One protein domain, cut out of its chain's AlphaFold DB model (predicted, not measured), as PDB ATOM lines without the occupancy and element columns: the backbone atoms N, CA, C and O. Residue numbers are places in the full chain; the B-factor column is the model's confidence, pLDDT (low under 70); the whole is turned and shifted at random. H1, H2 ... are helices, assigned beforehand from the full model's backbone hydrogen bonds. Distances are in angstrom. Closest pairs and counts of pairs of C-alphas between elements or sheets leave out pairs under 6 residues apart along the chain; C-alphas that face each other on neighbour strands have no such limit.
ATOM      1  N   GLN A   6      -8.288  37.361 -30.300       66.06
ATOM      2  CA  GLN A   6      -9.318  37.663 -29.321       66.06
ATOM      3  C   GLN A   6      -8.813  37.514 -27.890       66.06
ATOM      4  O   GLN A   6      -9.105  38.389 -27.069       66.06
ATOM      5  N   GLU A   7      -8.045  36.461 -27.616       77.38
ATOM      6  CA  GLU A   7      -7.503  36.181 -26.289       77.38
ATOM      7  C   GLU A   7      -6.424  37.187 -25.898       77.38
ATOM      8  O   GLU A   7      -6.429  37.688 -24.776       77.38
ATOM      9  N   SER A   8      -5.586  37.598 -26.851       84.69
ATOM     10  CA  SER A   8      -4.586  38.651 -26.633       84.69
ATOM     11  C   SER A   8      -5.248  39.974 -26.222       84.69
ATOM     12  O   SER A   8      -4.839  40.608 -25.249       84.69
ATOM     13  N   GLY A   9      -6.323  40.368 -26.917       84.31
ATOM     14  CA  GLY A   9      -7.104  41.556 -26.565       84.31
ATOM     15  C   GLY A   9      -7.802  41.434 -25.206       84.31
ATOM     16  O   GLY A   9      -7.771  42.375 -24.417       84.31
ATOM     17  N   ASN A  10      -8.400  40.273 -24.913       86.44
ATOM     18  CA  ASN A  10      -9.052  40.005 -23.626       86.44
ATOM     19  C   ASN A  10      -8.071  40.139 -22.461       86.44
ATOM     20  O   ASN A  10      -8.363  40.839 -21.497       86.44
ATOM     21  N   MET A  11      -6.908  39.491 -22.558       88.56
ATOM     22  CA  MET A  11      -5.911  39.468 -21.489       88.56
ATOM     23  C   MET A  11      -5.453  40.875 -21.113       88.56
ATOM     24  O   MET A  11      -5.494  41.249 -19.941       88.56
ATOM     25  N   VAL A  12      -5.100  41.694 -22.104       92.12
ATOM     26  CA  VAL A  12      -4.650  43.068 -21.851       92.12
ATOM     27  C   VAL A  12      -5.768  43.919 -21.239       92.12
ATOM     28  O   VAL A  12      -5.529  44.652 -20.276       92.12
ATOM     29  N   LEU A  13      -7.002  43.804 -21.742       90.31
ATOM     30  CA  LEU A  13      -8.147  44.543 -21.199       90.31
ATOM     31  C   LEU A  13      -8.478  44.125 -19.761       90.31
ATOM     32  O   LEU A  13      -8.723  44.992 -18.925       90.31
ATOM     33  N   MET A  14      -8.418  42.828 -19.438       91.44
ATOM     34  CA  MET A  14      -8.643  42.325 -18.079       91.44
ATOM     35  C   MET A  14      -7.590  42.841 -17.094       91.44
ATOM     36  O   MET A  14      -7.947  43.332 -16.024       91.44
ATOM     37  N   PHE A  15      -6.305  42.801 -17.463       93.88
ATOM     38  CA  PHE A  15      -5.232  43.366 -16.636       93.88
ATOM     39  C   PHE A  15      -5.424  44.864 -16.416       93.88
ATOM     40  O   PHE A  15      -5.259  45.364 -15.306       93.88
ATOM     41  N   THR A  16      -5.811  45.587 -17.466       92.25
ATOM     42  CA  THR A  16      -6.049  47.027 -17.373       92.25
ATOM     43  C   THR A  16      -7.248  47.340 -16.471       92.25
ATOM     44  O   THR A  16      -7.165  48.241 -15.632       92.25
ATOM     45  N   ALA A  17      -8.339  46.580 -16.588       88.25
ATOM     46  CA  ALA A  17      -9.514  46.711 -15.731       88.25
ATOM     47  C   ALA A  17      -9.178  46.440 -14.258       88.25
ATOM     48  O   ALA A  17      -9.544  47.240 -13.396       88.25
ATOM     49  N   LEU A  18      -8.422  45.373 -13.972       90.75
ATOM     50  CA  LEU A  18      -7.965  45.059 -12.617       90.75
ATOM     51  C   LEU A  18      -7.069  46.173 -12.060       90.75
ATOM     52  O   LEU A  18      -7.296  46.653 -10.952       90.75
ATOM     53  N   ALA A  19      -6.128  46.672 -12.868       91.12
ATOM     54  CA  ALA A  19      -5.212  47.721 -12.441       91.12
ATOM     55  C   ALA A  19      -5.917  49.042 -12.118       91.12
ATOM     56  O   ALA A  19      -5.447  49.850 -11.311       91.12
ATOM     57  N   LYS A  20      -7.057  49.290 -12.767       86.19
ATOM     58  CA  LYS A  20      -7.915  50.410 -12.413       86.19
ATOM     59  C   LYS A  20      -8.702  50.137 -11.135       86.19
ATOM     60  O   LYS A  20      -8.730  51.016 -10.278       86.19
ATOM     61  N   ALA A  21      -9.326  48.966 -11.018       87.06
ATOM     62  CA  ALA A  21     -10.133  48.603  -9.856       87.06
ATOM     63  C   ALA A  21      -9.319  48.655  -8.552       87.06
ATOM     64  O   ALA A  21      -9.808  49.153  -7.543       87.06
ATOM     65  N   GLU A  22      -8.062  48.213  -8.592       88.81
ATOM     66  CA  GLU A  22      -7.150  48.236  -7.443       88.81
ATOM     67  C   GLU A  22      -6.396  49.565  -7.283       88.81
ATOM     68  O   GLU A  22      -5.755  49.805  -6.262       88.81
ATOM     69  N   GLY A  23      -6.405  50.425  -8.306       88.81
ATOM     70  CA  GLY A  23      -5.563  51.623  -8.375       88.81
ATOM     71  C   GLY A  23      -4.066  51.342  -8.594       88.81
ATOM     72  O   GLY A  23      -3.318  52.285  -8.871       88.81
ATOM     73  N   ASN A  24      -3.638  50.077  -8.553       89.81
ATOM     74  CA  ASN A  24      -2.260  49.607  -8.692       89.81
ATOM     75  C   ASN A  24      -2.105  48.693  -9.925       89.81
ATOM     76  O   ASN A  24      -3.004  47.926 -10.220       89.81
ATOM     77  N   ALA A  25      -0.972  48.747 -10.632       94.19
ATOM     78  CA  ALA A  25      -0.646  47.842 -11.740       94.19
ATOM     79  C   ALA A  25       0.584  46.951 -11.471       94.19
ATOM     80  O   ALA A  25       1.075  46.315 -12.401       94.19
ATOM     81  N   ASP A  26       1.111  46.896 -10.245       93.69
ATOM     82  CA  ASP A  26       2.352  46.171  -9.933       93.69
ATOM     83  C   ASP A  26       2.302  44.695 -10.342       93.69
ATOM     84  O   ASP A  26       3.280  44.170 -10.878       93.69
ATOM     85  N   PHE A  27       1.145  44.043 -10.184       94.19
ATOM     86  CA  PHE A  27       0.939  42.656 -10.607       94.19
ATOM     87  C   PHE A  27       1.201  42.455 -12.109       94.19
ATOM     88  O   PHE A  27       1.687  41.399 -12.511       94.19
ATOM     89  N   ALA A  28       0.953  43.471 -12.944       94.69
ATOM     90  CA  ALA A  28       1.210  43.411 -14.380       94.69
ATOM     91  C   ALA A  28       2.707  43.294 -14.693       94.69
ATOM     92  O   ALA A  28       3.071  42.718 -15.714       94.69
ATOM     93  N   SER A  29       3.588  43.772 -13.804       94.88
ATOM     94  CA  SER A  29       5.037  43.640 -13.995       94.88
ATOM     95  C   SER A  29       5.508  42.186 -13.958       94.88
ATOM     96  O   SER A  29       6.505  41.874 -14.603       94.88
ATOM     97  N   HIS A  30       4.801  41.299 -13.247       95.62
ATOM     98  CA  HIS A  30       5.130  39.870 -13.217       95.62
ATOM     99  C   HIS A  30       4.874  39.183 -14.565       95.62
ATOM    100  O   HIS A  30       5.608  38.273 -14.932       95.62
ATOM    101  N   TYR A  31       3.877  39.667 -15.310       95.75
ATOM    102  CA  TYR A  31       3.435  39.118 -16.596       95.75
ATOM    103  C   TYR A  31       3.799  40.031 -17.777       95.75
ATOM    104  O   TYR A  31       3.159  40.000 -18.830       95.75
ATOM    105  N   TRP A  32       4.784  40.920 -17.593       95.62
ATOM    106  CA  TRP A  32       5.140  41.908 -18.612       95.62
ATOM    107  C   TRP A  32       5.524  41.278 -19.958       95.62
ATOM    108  O   TRP A  32       5.028  41.761 -20.975       95.62
ATOM    109  N   PRO A  33       6.342  40.202 -20.010       95.38
ATOM    110  CA  PRO A  33       6.694  39.559 -21.276       95.38
ATOM    111  C   PRO A  33       5.472  39.065 -22.063       95.38
ATOM    112  O   PRO A  33       5.401  39.243 -23.279       95.38
ATOM    113  N   GLU A  34       4.484  38.485 -21.384       94.56
ATOM    114  CA  GLU A  34       3.254  37.979 -21.992       94.56
ATOM    115  C   GLU A  34       2.349  39.120 -22.464       94.56
ATOM    116  O   GLU A  34       1.810  39.071 -23.573       94.56
ATOM    117  N   LEU A  35       2.206  40.172 -21.650       94.81
ATOM    118  CA  LEU A  35       1.437  41.364 -22.012       94.81
ATOM    119  C   LEU A  35       2.055  42.080 -23.213       94.81
ATOM    120  O   LEU A  35       1.327  42.489 -24.118       94.81
ATOM    121  N   GLN A  36       3.383  42.186 -23.253       95.25
ATOM    122  CA  GLN A  36       4.109  42.762 -24.376       95.25
ATOM    123  C   GLN A  36       3.930  41.913 -25.637       95.25
ATOM    124  O   GLN A  36       3.624  42.458 -26.693       95.25
ATOM    125  N   GLN A  37       4.021  40.584 -25.532       92.38
ATOM    126  CA  GLN A  37       3.761  39.693 -26.663       92.38
ATOM    127  C   GLN A  37       2.334  39.860 -27.209       92.38
ATOM    128  O   GLN A  37       2.141  39.907 -28.427       92.38
ATOM    129  N   CYS A  38       1.337  39.995 -26.329       92.69
ATOM    130  CA  CYS A  38      -0.041  40.286 -26.729       92.69
ATOM    131  C   CYS A  38      -0.138  41.649 -27.430       92.69
ATOM    132  O   CYS A  38      -0.746  41.749 -28.494       92.69
ATOM    133  N   ALA A  39       0.477  42.693 -26.870       93.50
ATOM    134  CA  ALA A  39       0.441  44.044 -27.423       93.50
ATOM    135  C   ALA A  39       1.129  44.139 -28.796       93.50
ATOM    136  O   ALA A  39       0.579  44.739 -29.720       93.50
ATOM    137  N   GLU A  40       2.285  43.501 -28.971       93.06
ATOM    138  CA  GLU A  40       2.998  43.441 -30.250       93.06
ATOM    139  C   GLU A  40       2.180  42.713 -31.317       93.06
ATOM    140  O   GLU A  40       2.096  43.169 -32.459       93.06
ATOM    141  N   TYR A  41       1.528  41.611 -30.942       88.94
ATOM    142  CA  TYR A  41       0.641  40.885 -31.844       88.94
ATOM    143  C   TYR A  41      -0.557  41.744 -32.276       88.94
ATOM    144  O   TYR A  41      -0.837  41.858 -33.469       88.94
ATOM    145  N   LEU A  42      -1.217  42.419 -31.328       90.12
ATOM    146  CA  LEU A  42      -2.337  43.327 -31.604       90.12
ATOM    147  C   LEU A  42      -1.919  44.533 -32.454       90.12
ATOM    148  O   LEU A  42      -2.681  44.954 -33.320       90.12
ATOM    149  N   ARG A  43      -0.714  45.076 -32.246       91.88
ATOM    150  CA  ARG A  43      -0.160  46.157 -33.074       91.88
ATOM    151  C   ARG A  43      -0.001  45.727 -34.531       91.88
ATOM    152  O   ARG A  43      -0.310  46.504 -35.428       91.88
ATOM    153  N   ASN A  44       0.500  44.516 -34.755       88.75
ATOM    154  CA  ASN A  44       0.830  44.041 -36.096       88.75
ATOM    155  C   ASN A  44      -0.409  43.550 -36.859       88.75
ATOM    156  O   ASN A  44      -0.535  43.813 -38.050       88.75
ATOM    157  N   GLU A  45      -1.334  42.876 -36.170       84.00
ATOM    158  CA  GLU A  45      -2.446  42.150 -36.803       84.00
ATOM    159  C   GLU A  45      -3.831  42.756 -36.506       84.00
ATOM    160  O   GLU A  45      -4.827  42.365 -37.111       84.00
ATOM    161  N   GLY A  46      -3.934  43.699 -35.565       80.56
ATOM    162  CA  GLY A  46      -5.224  44.146 -35.025       80.56
ATOM    163  C   GLY A  46      -5.937  45.255 -35.772       80.56
ATOM    164  O   GLY A  46      -7.067  45.592 -35.421       80.56
ATOM    165  N   MET A  47      -5.306  45.827 -36.795       82.62
ATOM    166  CA  MET A  47      -5.950  46.854 -37.607       82.62
ATOM    167  C   MET A  47      -6.980  46.246 -38.555       82.62
ATOM    168  O   MET A  47      -8.107  46.727 -38.623       82.62
ATOM    169  N   ASP A  48      -6.578  45.207 -39.286       76.50
ATOM    170  CA  ASP A  48      -7.373  44.579 -40.333       76.50
ATOM    171  C   ASP A  48      -7.118  43.058 -40.353       76.50
ATOM    172  O   ASP A  48      -6.214  42.582 -41.044       76.50
ATOM    173  N   PRO A  49      -7.847  42.284 -39.530       66.62
ATOM    174  CA  PRO A  49      -7.589  40.859 -39.379       66.62
ATOM    175  C   PRO A  49      -8.033  40.077 -40.628       66.62
ATOM    176  O   PRO A  49      -9.225  39.952 -40.913       66.62
ATOM    177  N   ALA A  50      -7.067  39.496 -41.347       61.25
ATOM    178  CA  ALA A  50      -7.298  38.811 -42.624       61.25
ATOM    179  C   ALA A  50      -8.040  37.460 -42.518       61.25
ATOM    180  O   ALA A  50      -8.703  37.064 -43.467       61.25
ATOM    181  N   HIS A  61     -17.029  32.667 -41.397       57.94
ATOM    182  CA  HIS A  61     -15.747  33.393 -41.379       57.94
ATOM    183  C   HIS A  61     -15.928  34.848 -41.835       57.94
ATOM    184  O   HIS A  61     -16.254  35.103 -42.997       57.94
ATOM    185  N   LEU A  62     -15.685  35.798 -40.929       60.06
ATOM    186  CA  LEU A  62     -15.795  37.226 -41.203       60.06
ATOM    187  C   LEU A  62     -14.417  37.894 -41.116       60.06
ATOM    188  O   LEU A  62     -14.060  38.521 -40.118       60.06
ATOM    189  N   ALA A  63     -13.645  37.755 -42.194       67.19
ATOM    190  CA  ALA A  63     -12.437  38.546 -42.406       67.19
ATOM    191  C   ALA A  63     -12.759  40.051 -42.409       67.19
ATOM    192  O   ALA A  63     -13.897  40.454 -42.672       67.19
ATOM    193  N   HIS A  64     -11.755  40.876 -42.108       75.69
ATOM    194  CA  HIS A  64     -11.852  42.338 -42.150       75.69
ATOM    195  C   HIS A  64     -12.894  42.936 -41.190       75.69
ATOM    196  O   HIS A  64     -13.363  44.057 -41.397       75.69
ATOM    197  N   ASN A  65     -13.267  42.203 -40.131       74.62
ATOM    198  CA  ASN A  65     -14.265  42.641 -39.157       74.62
ATOM    199  C   ASN A  65     -13.836  43.961 -38.487       74.62
ATOM    200  O   ASN A  65     -12.875  44.026 -37.713       74.62
ATOM    201  N   SER A  66     -14.607  45.022 -38.736       78.19
ATOM    202  CA  SER A  66     -14.288  46.367 -38.251       78.19
ATOM    203  C   SER A  66     -14.502  46.523 -36.740       78.19
ATOM    204  O   SER A  66     -13.942  47.429 -36.121       78.19
ATOM    205  N   ASN A  67     -15.302  45.656 -36.115       76.12
ATOM    206  CA  ASN A  67     -15.561  45.667 -34.678       76.12
ATOM    207  C   ASN A  67     -14.445  44.974 -33.882       76.12
ATOM    208  O   ASN A  67     -14.162  45.369 -32.750       76.12
ATOM    209  N   LEU A  68     -13.748  44.002 -34.478       75.88
ATOM    210  CA  LEU A  68     -12.552  43.404 -33.877       75.88
ATOM    211  C   LEU A  68     -11.409  44.414 -33.741       75.88
ATOM    212  O   LEU A  68     -10.682  44.372 -32.746       75.88
ATOM    213  N   SER A  69     -11.278  45.352 -34.681       83.62
ATOM    214  CA  SER A  69     -10.253  46.403 -34.598       83.62
ATOM    215  C   SER A  69     -10.460  47.349 -33.402       83.62
ATOM    216  O   SER A  69      -9.481  47.792 -32.804       83.62
ATOM    217  N   ILE A  70     -11.710  47.573 -32.954       84.94
ATOM    218  CA  ILE A  70     -12.000  48.343 -31.723       84.94
ATOM    219  C   ILE A  70     -11.320  47.687 -30.520       84.94
ATOM    220  O   ILE A  70     -10.698  48.369 -29.707       84.94
ATOM    221  N   LYS A  71     -11.415  46.359 -30.408       84.88
ATOM    222  CA  LYS A  71     -10.844  45.616 -29.282       84.88
ATOM    223  C   LYS A  71      -9.321  45.746 -29.232       84.88
ATOM    224  O   LYS A  71      -8.791  45.973 -28.148       84.88
ATOM    225  N   ALA A  72      -8.625  45.666 -30.372       88.75
ATOM    226  CA  ALA A  72      -7.178  45.907 -30.414       88.75
ATOM    227  C   ALA A  72      -6.825  47.340 -30.029       88.75
ATOM    228  O   ALA A  72      -5.941  47.537 -29.202       88.75
ATOM    229  N   ILE A  73      -7.529  48.333 -30.578       89.81
ATOM    230  CA  ILE A  73      -7.297  49.748 -30.262       89.81
ATOM    231  C   ILE A  73      -7.401  49.989 -28.749       89.81
ATOM    232  O   ILE A  73      -6.495  50.581 -28.155       89.81
ATOM    233  N   LEU A  74      -8.469  49.488 -28.118       89.88
ATOM    234  CA  LEU A  74      -8.691  49.618 -26.676       89.88
ATOM    235  C   LEU A  74      -7.657  48.838 -25.860       89.88
ATOM    236  O   LEU A  74      -7.126  49.366 -24.885       89.88
ATOM    237  N   ALA A  75      -7.321  47.614 -26.268       91.69
ATOM    238  CA  ALA A  75      -6.294  46.816 -25.608       91.69
ATOM    239  C   ALA A  75      -4.921  47.509 -25.658       91.69
ATOM    240  O   ALA A  75      -4.254  47.602 -24.635       91.69
ATOM    241  N   LEU A  76      -4.518  48.080 -26.796       94.44
ATOM    242  CA  LEU A  76      -3.248  48.807 -26.924       94.44
ATOM    243  C   LEU A  76      -3.214  50.077 -26.060       94.44
ATOM    244  O   LEU A  76      -2.199  50.366 -25.425       94.44
ATOM    245  N   ALA A  77      -4.335  50.798 -25.957       92.69
ATOM    246  CA  ALA A  77      -4.461  51.914 -25.017       92.69
ATOM    247  C   ALA A  77      -4.359  51.448 -23.549       92.69
ATOM    248  O   ALA A  77      -3.743  52.118 -22.710       92.69
ATOM    249  N   GLY A  78      -4.937  50.286 -23.235       93.19
ATOM    250  CA  GLY A  78      -4.832  49.652 -21.924       93.19
ATOM    251  C   GLY A  78      -3.402  49.235 -21.585       93.19
ATOM    252  O   GLY A  78      -2.894  49.598 -20.524       93.19
ATOM    253  N   PHE A  79      -2.698  48.598 -22.523       95.75
ATOM    254  CA  PHE A  79      -1.281  48.253 -22.378       95.75
ATOM    255  C   PHE A  79      -0.429  49.490 -22.088       95.75
ATOM    256  O   PHE A  79       0.368  49.495 -21.150       95.75
ATOM    257  N   ALA A  80      -0.663  50.584 -22.812       95.69
ATOM    258  CA  ALA A  80       0.028  51.839 -22.560       95.69
ATOM    259  C   ALA A  80      -0.252  52.413 -21.157       95.69
ATOM    260  O   ALA A  80       0.618  53.025 -20.537       95.69
ATOM    261  N   THR A  81      -1.455  52.192 -20.621       93.44
ATOM    262  CA  THR A  81      -1.813  52.566 -19.243       93.44
ATOM    263  C   THR A  81      -1.074  51.714 -18.214       93.44
ATOM    264  O   THR A  81      -0.558  52.250 -17.232       93.44
ATOM    265  N   LEU A  82      -0.984  50.401 -18.440       95.19
ATOM    266  CA  LEU A  82      -0.204  49.492 -17.597       95.19
ATOM    267  C   LEU A  82       1.285  49.863 -17.617       95.19
ATOM    268  O   LEU A  82       1.916  49.920 -16.561       95.19
ATOM    269  N   ALA A  83       1.833  50.195 -18.789       96.50
ATOM    270  CA  ALA A  83       3.212  50.657 -18.938       96.50
ATOM    271  C   ALA A  83       3.457  51.932 -18.121       96.50
ATOM    272  O   ALA A  83       4.410  52.017 -17.346       96.50
ATOM    273  N   ASP A  84       2.553  52.907 -18.217       94.75
ATOM    274  CA  ASP A  84       2.669  54.175 -17.497       94.75
ATOM    275  C   ASP A  84       2.640  53.988 -15.971       94.75
ATOM    276  O   ASP A  84       3.438  54.608 -15.257       94.75
ATOM    277  N   LYS A  85       1.753  53.109 -15.482       93.81
ATOM    278  CA  LYS A  85       1.608  52.769 -14.058       93.81
ATOM    279  C   LYS A  85       2.767  51.941 -13.511       93.81
ATOM    280  O   LYS A  85       3.068  52.046 -12.331       93.81
ATOM    281  N   THR A  86       3.444  51.175 -14.360       95.56
ATOM    282  CA  THR A  86       4.602  50.351 -13.983       95.56
ATOM    283  C   THR A  86       5.943  50.991 -14.369       95.56
ATOM    284  O   THR A  86       6.958  50.312 -14.506       95.56
ATOM    285  N   ASN A  87       5.956  52.320 -14.527       96.00
ATOM    286  CA  ASN A  87       7.137  53.153 -14.774       96.00
ATOM    287  C   ASN A  87       7.881  52.902 -16.106       96.00
ATOM    288  O   ASN A  87       9.054  53.241 -16.252       96.00
ATOM    289  N   ARG A  88       7.185  52.376 -17.117       96.81
ATOM    290  CA  ARG A  88       7.685  52.151 -18.485       96.81
ATOM    291  C   ARG A  88       7.227  53.270 -19.422       96.81
ATOM    292  O   ARG A  88       6.439  53.069 -20.342       96.81
ATOM    293  N   LYS A  89       7.686  54.497 -19.157       96.25
ATOM    294  CA  LYS A  89       7.160  55.723 -19.798       96.25
ATOM    295  C   LYS A  89       7.340  55.776 -21.320       96.25
ATOM    296  O   LYS A  89       6.458  56.285 -22.004       96.25
ATOM    297  N   ALA A  90       8.453  55.260 -21.844       97.12
ATOM    298  CA  ALA A  90       8.708  55.238 -23.287       97.12
ATOM    299  C   ALA A  90       7.726  54.309 -24.022       97.12
ATOM    300  O   ALA A  90       7.067  54.746 -24.962       97.12
ATOM    301  N   GLU A  91       7.549  53.080 -23.526       96.44
ATOM    302  CA  GLU A  91       6.557  52.128 -24.052       96.44
ATOM    303  C   GLU A  91       5.131  52.682 -23.926       96.44
ATOM    304  O   GLU A  91       4.333  52.574 -24.855       96.44
ATOM    305  N   ALA A  92       4.811  53.346 -22.812       96.00
ATOM    306  CA  ALA A  92       3.510  53.987 -22.637       96.00
ATOM    307  C   ALA A  92       3.224  55.047 -23.713       96.00
ATOM    308  O   ALA A  92       2.099  55.141 -24.202       96.00
ATOM    309  N   LEU A  93       4.219  55.860 -24.078       95.75
ATOM    310  CA  LEU A  93       4.063  56.858 -25.135       95.75
ATOM    311  C   LEU A  93       3.893  56.193 -26.506       95.75
ATOM    312  O   LEU A  93       2.944  56.514 -27.217       95.75
ATOM    313  N   GLU A  94       4.752  55.227 -26.836       96.38
ATOM    314  CA  GLU A  94       4.694  54.494 -28.104       96.38
ATOM    315  C   GLU A  94       3.316  53.859 -28.320       96.38
ATOM    316  O   GLU A  94       2.665  54.096 -29.337       96.38
ATOM    317  N   TYR A  95       2.823  53.092 -27.346       95.62
ATOM    318  CA  TYR A  95       1.564  52.367 -27.501       95.62
ATOM    319  C   TYR A  95       0.325  53.273 -27.431       95.62
ATOM    320  O   TYR A  95      -0.688  52.958 -28.063       95.62
ATOM    321  N   ARG A  96       0.401  54.430 -26.752       93.81
ATOM    322  CA  ARG A  96      -0.626  55.488 -26.862       93.81
ATOM    323  C   ARG A  96      -0.715  56.016 -28.289       93.81
ATOM    324  O   ARG A  96      -1.817  56.168 -28.813       93.81
ATOM    325  N   ASP A  97       0.426  56.278 -28.915       93.62
ATOM    326  CA  ASP A  97       0.479  56.805 -30.277       93.62
ATOM    327  C   ASP A  97       0.011  55.766 -31.300       93.62
ATOM    328  O   ASP A  97      -0.789  56.090 -32.179       93.62
ATOM    329  N   VAL A  98       0.419  54.502 -31.142       93.44
ATOM    330  CA  VAL A  98      -0.074  53.385 -31.962       93.44
ATOM    331  C   VAL A  98      -1.599  53.277 -31.874       93.44
ATOM    332  O   VAL A  98      -2.269  53.267 -32.906       93.44
ATOM    333  N   SER A  99      -2.154  53.233 -30.659       90.19
ATOM    334  CA  SER A  99      -3.602  53.116 -30.452       90.19
ATOM    335  C   SER A  99      -4.368  54.284 -31.085       90.19
ATOM    336  O   SER A  99      -5.350  54.065 -31.798       90.19
ATOM    337  N   ARG A 100      -3.882  55.521 -30.910       88.50
ATOM    338  CA  ARG A 100      -4.486  56.721 -31.508       88.50
ATOM    339  C   ARG A 100      -4.470  56.675 -33.037       88.50
ATOM    340  O   ARG A 100      -5.507  56.883 -33.658       88.50
ATOM    341  N   ASN A 101      -3.331  56.336 -33.640       89.56
ATOM    342  CA  ASN A 101      -3.206  56.239 -35.095       89.56
ATOM    343  C   ASN A 101      -4.115  55.141 -35.674       89.56
ATOM    344  O   ASN A 101      -4.720  55.321 -36.732       89.56
ATOM    345  N   MET A 102      -4.247  54.003 -34.980       88.88
ATOM    346  CA  MET A 102      -5.177  52.942 -35.380       88.88
ATOM    347  C   MET A 102      -6.635  53.399 -35.290       88.88
ATOM    348  O   MET A 102      -7.415  53.115 -36.197       88.88
ATOM    349  N   ALA A 103      -7.001  54.143 -34.243       86.31
ATOM    350  CA  ALA A 103      -8.339  54.711 -34.090       86.31
ATOM    351  C   ALA A 103      -8.695  55.663 -35.243       86.31
ATOM    352  O   ALA A 103      -9.750  55.517 -35.859       86.31
ATOM    353  N   GLU A 104      -7.793  56.583 -35.593       85.75
ATOM    354  CA  GLU A 104      -7.972  57.514 -36.714       85.75
ATOM    355  C   GLU A 104      -8.106  56.779 -38.052       85.75
ATOM    356  O   GLU A 104      -9.048  57.018 -38.814       85.75
ATOM    357  N   ARG A 105      -7.207  55.824 -38.318       86.81
ATOM    358  CA  ARG A 105      -7.255  55.009 -39.536       86.81
ATOM    359  C   ARG A 105      -8.546  54.198 -39.620       86.81
ATOM    360  O   ARG A 105      -9.101  54.037 -40.704       86.81
ATOM    361  N   ARG A 106      -9.047  53.695 -38.491       85.44
ATOM    362  CA  ARG A 106     -10.276  52.896 -38.454       85.44
ATOM    363  C   ARG A 106     -11.473  53.731 -38.874       85.44
ATOM    364  O   ARG A 106     -12.258  53.252 -39.683       85.44
ATOM    365  N   VAL A 107     -11.594  54.960 -38.369       84.06
ATOM    366  CA  VAL A 107     -12.692  55.865 -38.747       84.06
ATOM    367  C   VAL A 107     -12.707  56.092 -40.261       84.06
ATOM    368  O   VAL A 107     -13.765  56.029 -40.879       84.06
ATOM    369  N   GLN A 108     -11.532  56.263 -40.873       84.44
ATOM    370  CA  GLN A 108     -11.402  56.448 -42.321       84.44
ATOM    371  C   GLN A 108     -11.787  55.197 -43.128       84.44
ATOM    372  O   GLN A 108     -12.408  55.319 -44.178       84.44
ATOM    373  N   LEU A 109     -11.415  54.001 -42.659       84.00
ATOM    374  CA  LEU A 109     -11.662  52.748 -43.383       84.00
ATOM    375  C   LEU A 109     -13.079  52.200 -43.190       84.00
ATOM    376  O   LEU A 109     -13.649  51.621 -44.111       84.00
ATOM    377  N   ALA A 110     -13.624  52.321 -41.980       83.56
ATOM    378  CA  ALA A 110     -14.920  51.754 -41.630       83.56
ATOM    379  C   ALA A 110     -16.082  52.716 -41.889       83.56
ATOM    380  O   ALA A 110     -17.217  52.250 -41.916       83.56
ATOM    381  N   GLY A 111     -15.835  54.021 -42.026       83.81
ATOM    382  CA  GLY A 111     -16.892  55.000 -42.260       83.81
ATOM    383  C   GLY A 111     -17.599  54.772 -43.596       83.81
ATOM    384  O   GLY A 111     -16.949  54.595 -44.626       83.81
ATOM    385  N   ASP A 112     -18.931  54.802 -43.577       84.56
ATOM    386  CA  ASP A 112     -19.777  54.655 -44.769       84.56
ATOM    387  C   ASP A 112     -20.751  55.826 -44.967       84.56
ATOM    388  O   ASP A 112     -21.771  55.711 -45.637       84.56
ATOM    389  N   GLY A 113     -20.415  56.980 -44.384       82.94
ATOM    390  CA  GLY A 113     -21.222  58.198 -44.415       82.94
ATOM    391  C   GLY A 113     -22.049  58.365 -43.145       82.94
ATOM    392  O   GLY A 113     -21.717  59.209 -42.318       82.94
ATOM    393  N   ASP A 114     -23.095  57.557 -42.986       82.06
ATOM    394  CA  ASP A 114     -24.062  57.616 -41.875       82.06
ATOM    395  C   ASP A 114     -23.947  56.445 -40.878       82.06
ATOM    396  O   ASP A 114     -24.729  56.352 -39.938       82.06
ATOM    397  N   HIS A 115     -22.991  55.533 -41.078       80.88
ATOM    398  CA  HIS A 115     -22.706  54.421 -40.170       80.88
ATOM    399  C   HIS A 115     -21.283  53.873 -40.372       80.88
ATOM    400  O   HIS A 115     -20.527  54.336 -41.232       80.88
ATOM    401  N   PHE A 116     -20.919  52.857 -39.579       82.75
ATOM    402  CA  PHE A 116     -19.682  52.092 -39.748       82.75
ATOM    403  C   PHE A 116     -19.937  50.676 -40.261       82.75
ATOM    404  O   PHE A 116     -20.713  49.914 -39.670       82.75
ATOM    405  N   ARG A 117     -19.169  50.289 -41.283       82.94
ATOM    406  CA  ARG A 117     -19.249  48.998 -41.980       82.94
ATOM    407  C   ARG A 117     -19.128  47.796 -41.050       82.94
ATOM    408  O   ARG A 117     -18.430  47.876 -40.038       82.94
ATOM    409  N   LEU A 118     -19.748  46.659 -41.381       81.31
ATOM    410  CA  LEU A 118     -19.514  45.377 -40.689       81.31
ATOM    411  C   LEU A 118     -18.059  44.910 -40.878       81.31
ATOM    412  O   LEU A 118     -17.381  44.565 -39.910       81.31
ATOM    413  N   ALA A 119     -17.582  44.958 -42.121       82.12
ATOM    414  CA  ALA A 119     -16.220  44.629 -42.520       82.12
ATOM    415  C   ALA A 119     -15.657  45.738 -43.420       82.12
ATOM    416  O   ALA A 119     -16.423  46.380 -44.144       82.12
ATOM    417  N   PHE A 120     -14.348  45.998 -43.367       82.62
ATOM    418  CA  PHE A 120     -13.739  47.136 -44.074       82.62
ATOM    419  C   PHE A 120     -13.978  47.113 -45.594       82.62
ATOM    420  O   PHE A 120     -14.123  48.167 -46.216       82.62
ATOM    421  N   ASP A 121     -14.082  45.917 -46.171       81.88
ATOM    422  CA  ASP A 121     -14.280  45.638 -47.593       81.88
ATOM    423  C   ASP A 121     -15.757  45.522 -48.020       81.88
ATOM    424  O   ASP A 121     -16.040  45.295 -49.197       81.88
ATOM    425  N   LYS A 122     -16.719  45.700 -47.100       82.25
ATOM    426  CA  LYS A 122     -18.160  45.526 -47.363       82.25
ATOM    427  C   LYS A 122     -18.956  46.827 -47.170       82.25
ATOM    428  O   LYS A 122     -19.550  47.015 -46.104       82.25
ATOM    429  N   PRO A 123     -19.006  47.726 -48.172       84.56
ATOM    430  CA  PRO A 123     -19.850  48.922 -48.113       84.56
ATOM    431  C   PRO A 123     -21.347  48.564 -48.064       84.56
ATOM    432  O   PRO A 123     -21.761  47.510 -48.550       84.56
ATOM    433  N   GLY A 124     -22.160  49.436 -47.471       82.62
ATOM    434  CA  GLY A 124     -23.606  49.288 -47.275       82.62
ATOM    435  C   GLY A 124     -24.008  48.303 -46.172       82.62
ATOM    436  O   GLY A 124     -25.173  47.916 -46.091       82.62
ATOM    437  N   THR A 125     -23.056  47.848 -45.352       83.69
ATOM    438  CA  THR A 125     -23.294  46.892 -44.259       83.69
ATOM    439  C   THR A 125     -23.100  47.548 -42.905       83.69
ATOM    440  O   THR A 125     -22.346  48.501 -42.783       83.69
ATOM    441  N   TRP A 126     -23.690  47.002 -41.845       82.44
ATOM    442  CA  TRP A 126     -23.537  47.553 -40.500       82.44
ATOM    443  C   TRP A 126     -23.423  46.447 -39.449       82.44
ATOM    444  O   TRP A 126     -23.806  45.300 -39.681       82.44
ATOM    445  N   SER A 127     -22.873  46.793 -38.284       70.56
ATOM    446  CA  SER A 127     -22.878  45.923 -37.105       70.56
ATOM    447  C   SER A 127     -22.892  46.726 -35.817       70.56
ATOM    448  O   SER A 127     -22.348  47.832 -35.761       70.56
ATOM    449  N   GLN A 128     -23.483  46.152 -34.770       69.31
ATOM    450  CA  GLN A 128     -23.434  46.749 -33.443       69.31
ATOM    451  C   GLN A 128     -21.984  46.765 -32.941       69.31
ATOM    452  O   GLN A 128     -21.322  45.731 -32.873       69.31
ATOM    453  N   LYS A 129     -21.481  47.944 -32.567       74.00
ATOM    454  CA  LYS A 129     -20.096  48.131 -32.105       74.00
ATOM    455  C   LYS A 129     -19.943  47.797 -30.620       74.00
ATOM    456  O   LYS A 129     -19.540  48.632 -29.814       74.00
ATOM    457  N   TYR A 130     -20.300  46.570 -30.239       69.56
ATOM    458  CA  TYR A 130     -20.365  46.149 -28.835       69.56
ATOM    459  C   TYR A 130     -19.021  46.242 -28.106       69.56
ATOM    460  O   TYR A 130     -19.013  46.453 -26.898       69.56
ATOM    461  N   ASN A 131     -17.884  46.163 -28.809       71.69
ATOM    462  CA  ASN A 131     -16.571  46.300 -28.171       71.69
ATOM    463  C   ASN A 131     -16.327  47.702 -27.592       71.69
ATOM    464  O   ASN A 131     -15.462  47.847 -26.733       71.69
ATOM    465  N   LEU A 132     -17.129  48.712 -27.961       72.25
ATOM    466  CA  LEU A 132     -17.127  50.012 -27.281       72.25
ATOM    467  C   LEU A 132     -17.534  49.911 -25.802       72.25
ATOM    468  O   LEU A 132     -17.222  50.808 -25.023       72.25
ATOM    469  N   VAL A 133     -18.184  48.820 -25.372       70.38
ATOM    470  CA  VAL A 133     -18.504  48.591 -23.953       70.38
ATOM    471  C   VAL A 133     -17.251  48.583 -23.076       70.38
ATOM    472  O   VAL A 133     -17.296  49.031 -21.929       70.38
ATOM    473  N   TRP A 134     -16.119  48.145 -23.633       64.56
ATOM    474  CA  TRP A 134     -14.842  48.122 -22.935       64.56
ATOM    475  C   TRP A 134     -14.286  49.517 -22.672       64.56
ATOM    476  O   TRP A 134     -13.430  49.629 -21.817       64.56
ATOM    477  N   ASP A 135     -14.783  50.580 -23.310       63.81
ATOM    478  CA  ASP A 135     -14.457  51.953 -22.897       63.81
ATOM    479  C   ASP A 135     -15.200  52.353 -21.605       63.81
ATOM    480  O   ASP A 135     -14.657  53.042 -20.739       63.81
ATOM    481  N   ARG A 136     -16.438  51.866 -21.431       63.28
ATOM    482  CA  ARG A 136     -17.302  52.204 -20.285       63.28
ATOM    483  C   ARG A 136     -16.973  51.418 -19.021       63.28
ATOM    484  O   ARG A 136     -16.952  52.010 -17.946       63.28
ATOM    485  N   ILE A 137     -16.749  50.106 -19.123       57.62
ATOM    486  CA  ILE A 137     -16.579  49.226 -17.947       57.62
ATOM    487  C   ILE A 137     -15.368  49.633 -17.091       57.62
ATOM    488  O   ILE A 137     -15.499  49.707 -15.870       57.62
ATOM    489  N   PRO A 138     -14.214  49.977 -17.678       53.75
ATOM    490  CA  PRO A 138     -13.063  50.450 -16.937       53.75
ATOM    491  C   PRO A 138     -13.034  51.976 -16.890       53.75
ATOM    492  O   PRO A 138     -11.980  52.518 -16.605       53.75
ATOM    493  N   ASP A 139     -14.121  52.706 -17.184       51.09
ATOM    494  CA  ASP A 139     -14.153  54.175 -17.314       51.09
ATOM    495  C   ASP A 139     -12.831  54.710 -17.931       51.09
ATOM    496  O   ASP A 139     -12.057  55.472 -17.342       51.09
ATOM    497  N   HIS A 140     -12.521  54.203 -19.129       53.53
ATOM    498  CA  HIS A 140     -11.343  54.540 -19.943       53.53
ATOM    499  C   HIS A 140     -11.444  55.922 -20.570       53.53
ATOM    500  O   HIS A 140     -10.759  56.258 -21.535       53.53
ATOM    501  N   SER A 141     -12.251  56.774 -19.959       46.47
ATOM    502  CA  SER A 141     -12.642  58.051 -20.486       46.47
ATOM    503  C   SER A 141     -11.432  58.987 -20.695       46.47
ATOM    504  O   SER A 141     -11.541  59.975 -21.401       46.47
ATOM    505  N   CYS A 142     -10.222  58.694 -20.210       46.03
ATOM    506  CA  CYS A 142      -9.040  59.477 -20.595       46.03
ATOM    507  C   CYS A 142      -8.325  59.028 -21.888       46.03
ATOM    508  O   CYS A 142      -7.534  59.809 -22.408       46.03
ATOM    509  N   LEU A 143      -8.573  57.827 -22.424       51.50
ATOM    510  CA  LEU A 143      -7.711  57.240 -23.460       51.50
ATOM    511  C   LEU A 143      -8.163  57.556 -24.891       51.50
ATOM    512  O   LEU A 143      -7.317  57.862 -25.727       51.50
ATOM    513  N   LEU A 144      -9.470  57.527 -25.176       57.16
ATOM    514  CA  LEU A 144     -10.004  57.668 -26.543       57.16
ATOM    515  C   LEU A 144     -11.389  58.346 -26.597       57.16
ATOM    516  O   LEU A 144     -12.200  58.068 -27.482       57.16
ATOM    517  N   ARG A 145     -11.667  59.284 -25.679       60.84
ATOM    518  CA  ARG A 145     -12.945  60.033 -25.612       60.84
ATOM    519  C   ARG A 145     -13.386  60.609 -26.963       60.84
ATOM    520  O   ARG A 145     -14.575  60.612 -27.259       60.84
ATOM    521  N   SER A 146     -12.443  61.095 -27.771       56.44
ATOM    522  CA  SER A 146     -12.710  61.623 -29.113       56.44
ATOM    523  C   SER A 146     -13.188  60.543 -30.082       56.44
ATOM    524  O   SER A 146     -14.155  60.766 -30.799       56.44
ATOM    525  N   PHE A 147     -12.564  59.367 -30.070       64.19
ATOM    526  CA  PHE A 147     -12.933  58.247 -30.932       64.19
ATOM    527  C   PHE A 147     -14.316  57.691 -30.581       64.19
ATOM    528  O   PHE A 147     -15.159  57.560 -31.457       64.19
ATOM    529  N   VAL A 148     -14.595  57.443 -29.298       64.38
ATOM    530  CA  VAL A 148     -15.910  56.927 -28.871       64.38
ATOM    531  C   VAL A 148     -17.026  57.916 -29.188       64.38
ATOM    532  O   VAL A 148     -18.118  57.522 -29.595       64.38
ATOM    533  N   ARG A 149     -16.744  59.212 -29.040       65.38
ATOM    534  CA  ARG A 149     -17.684  60.267 -29.399       65.38
ATOM    535  C   ARG A 149     -17.939  60.318 -30.905       65.38
ATOM    536  O   ARG A 149     -19.098  60.354 -31.296       65.38
ATOM    537  N   LEU A 150     -16.892  60.253 -31.731       63.78
ATOM    538  CA  LEU A 150     -17.022  60.172 -33.191       63.78
ATOM    539  C   LEU A 150     -17.831  58.940 -33.616       63.78
ATOM    540  O   LEU A 150     -18.702  59.050 -34.472       63.78
ATOM    541  N   GLU A 151     -17.609  57.787 -32.977       65.75
ATOM    542  CA  GLU A 151     -18.383  56.573 -33.256       65.75
ATOM    543  C   GLU A 151     -19.878  56.750 -32.954       65.75
ATOM    544  O   GLU A 151     -20.726  56.326 -33.742       65.75
ATOM    545  N   GLN A 152     -20.204  57.383 -31.823       64.69
ATOM    546  CA  GLN A 152     -21.583  57.645 -31.397       64.69
ATOM    547  C   GLN A 152     -22.275  58.719 -32.245       64.69
ATOM    548  O   GLN A 152     -23.472  58.606 -32.504       64.69
ATOM    549  N   GLU A 153     -21.537  59.745 -32.672       64.06
ATOM    550  CA  GLU A 153     -22.050  60.830 -33.513       64.06
ATOM    551  C   GLU A 153     -22.360  60.341 -34.932       64.06
ATOM    552  O   GLU A 153     -23.417  60.670 -35.465       64.06
ATOM    553  N   VAL A 154     -21.488  59.513 -35.519       61.31
ATOM    554  CA  VAL A 154     -21.708  58.947 -36.859       61.31
ATOM    555  C   VAL A 154     -22.798  57.877 -36.842       61.31
ATOM    556  O   VAL A 154     -23.603  57.842 -37.756       61.31
ATOM    557  N   SER A 155     -22.871  57.031 -35.808       58.53
ATOM    558  CA  SER A 155     -23.823  55.905 -35.789       58.53
ATOM    559  C   SER A 155     -25.255  56.282 -35.393       58.53
ATOM    560  O   SER A 155     -26.097  55.392 -35.344       58.53
ATOM    561  N   GLY A 156     -25.532  57.553 -35.077       48.06
ATOM    562  CA  GLY A 156     -26.847  58.012 -34.630       48.06
ATOM    563  C   GLY A 156     -27.318  57.283 -33.369       48.06
ATOM    564  O   GLY A 156     -28.028  56.294 -33.471       48.06
TER     565      GLY A 156
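Overview. This is residues 6 to 50 and 61 to 156 of the 158 residues of an uncharacterized protein of Acidobacteria bacterium (UniProt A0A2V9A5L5). A long hairpin of two helices, H4 and H5, runs along the longest axis, and H4 is the core: H1 and H3 cross it slantwise, and the short H6 packs along part of it. The small H2 sits at one end of the domain, the long loop of residues 111 to 129 is at the other, and H7 runs nearly in line with the direction of H5. The printed part has 141 residues, with seven named helices in the order H1 to H7 and no named strand: all helix. It is compact, with a radius of gyration of the C-alphas of 14.8 A, but elongated in outline, 45 by 28 by 23 A.

Along the chain. H1, residues 6 to 21, begins at C-alpha 6 (-9.318, 37.663, -29.321) and is 22.3 A long from first to last C-alpha. H2, residues 26 to 30, measures 7.6 A, and H3, residues 32 to 45, 19.7 A. H4, residues 66 to 85, is 29.6 A long and begins at C-alpha 66 (-14.288, 46.367, -38.251). H5, residues 89 to 110, is the longest helix at 31.3 A. H6, residues 130 to 136, measures 10.9 A. H7, residues 145 to 154, measures 14.3 A and ends at C-alpha 154 (-21.708, 58.947, -36.859).

Arrangement. H4 is the hub, touching four helices. It touches H1 at a steep tilt of 42 degrees, the same way, with the closest C-alphas, Leu 13 and Ala 75, 5.3 A apart. With residues 72 to 79 alone it touches H3, opposite ways at a shallow tilt of 33 degrees, only just short of steep; the closest C-alphas are Leu 42 and Ala 72, 5.6 A. H4 and H5 touch as a helical hairpin at 16 degrees, a shallow tilt, with the C-alphas of Ala 80 and Ala 92 closest at 4.1 A. With residues 67 to 74 alone H4 touches H6, closest at the C-alphas of Lys 71 and Asn 131, 5.9 A. H1, with residues 8 to 12 alone, touches H3, the C-alphas of Ser 8 and Cys 38 being closest at 4.8 A. H2 is close to H1 but not clearly touching; the closest C-alphas, Phe 15 and Ala 28, are 6.8 A apart. H5, with residues 103 to 107 alone, and H7 only just touch, with 3 pairs of C-alphas within 8 A, the closest being Ala 103 and Phe 147 at 6.6 A. H4 and H7 are apart. Every O i to N i+4 pair is within hydrogen-bond range in H1, H3, H5 and H7; in H4 14 of 16 are, in H2 0 of 1 with 2 of 2 O i to N i+3 pairs, and in H6 0 of 3 with 4 of 4.

Size, cuts and confidence. The two C-alphas farthest apart, Asp 26 and Gly 124, are 45.6 A apart. Residues 51 to 60 are not printed, and C-alphas 50 and 61 are 10.1 A apart across this cut. The link from H5 to H6 is long, with 19 residues. Mean pLDDT of the printed part is 81.9; 31 residues are under 70, among them 134 to 156.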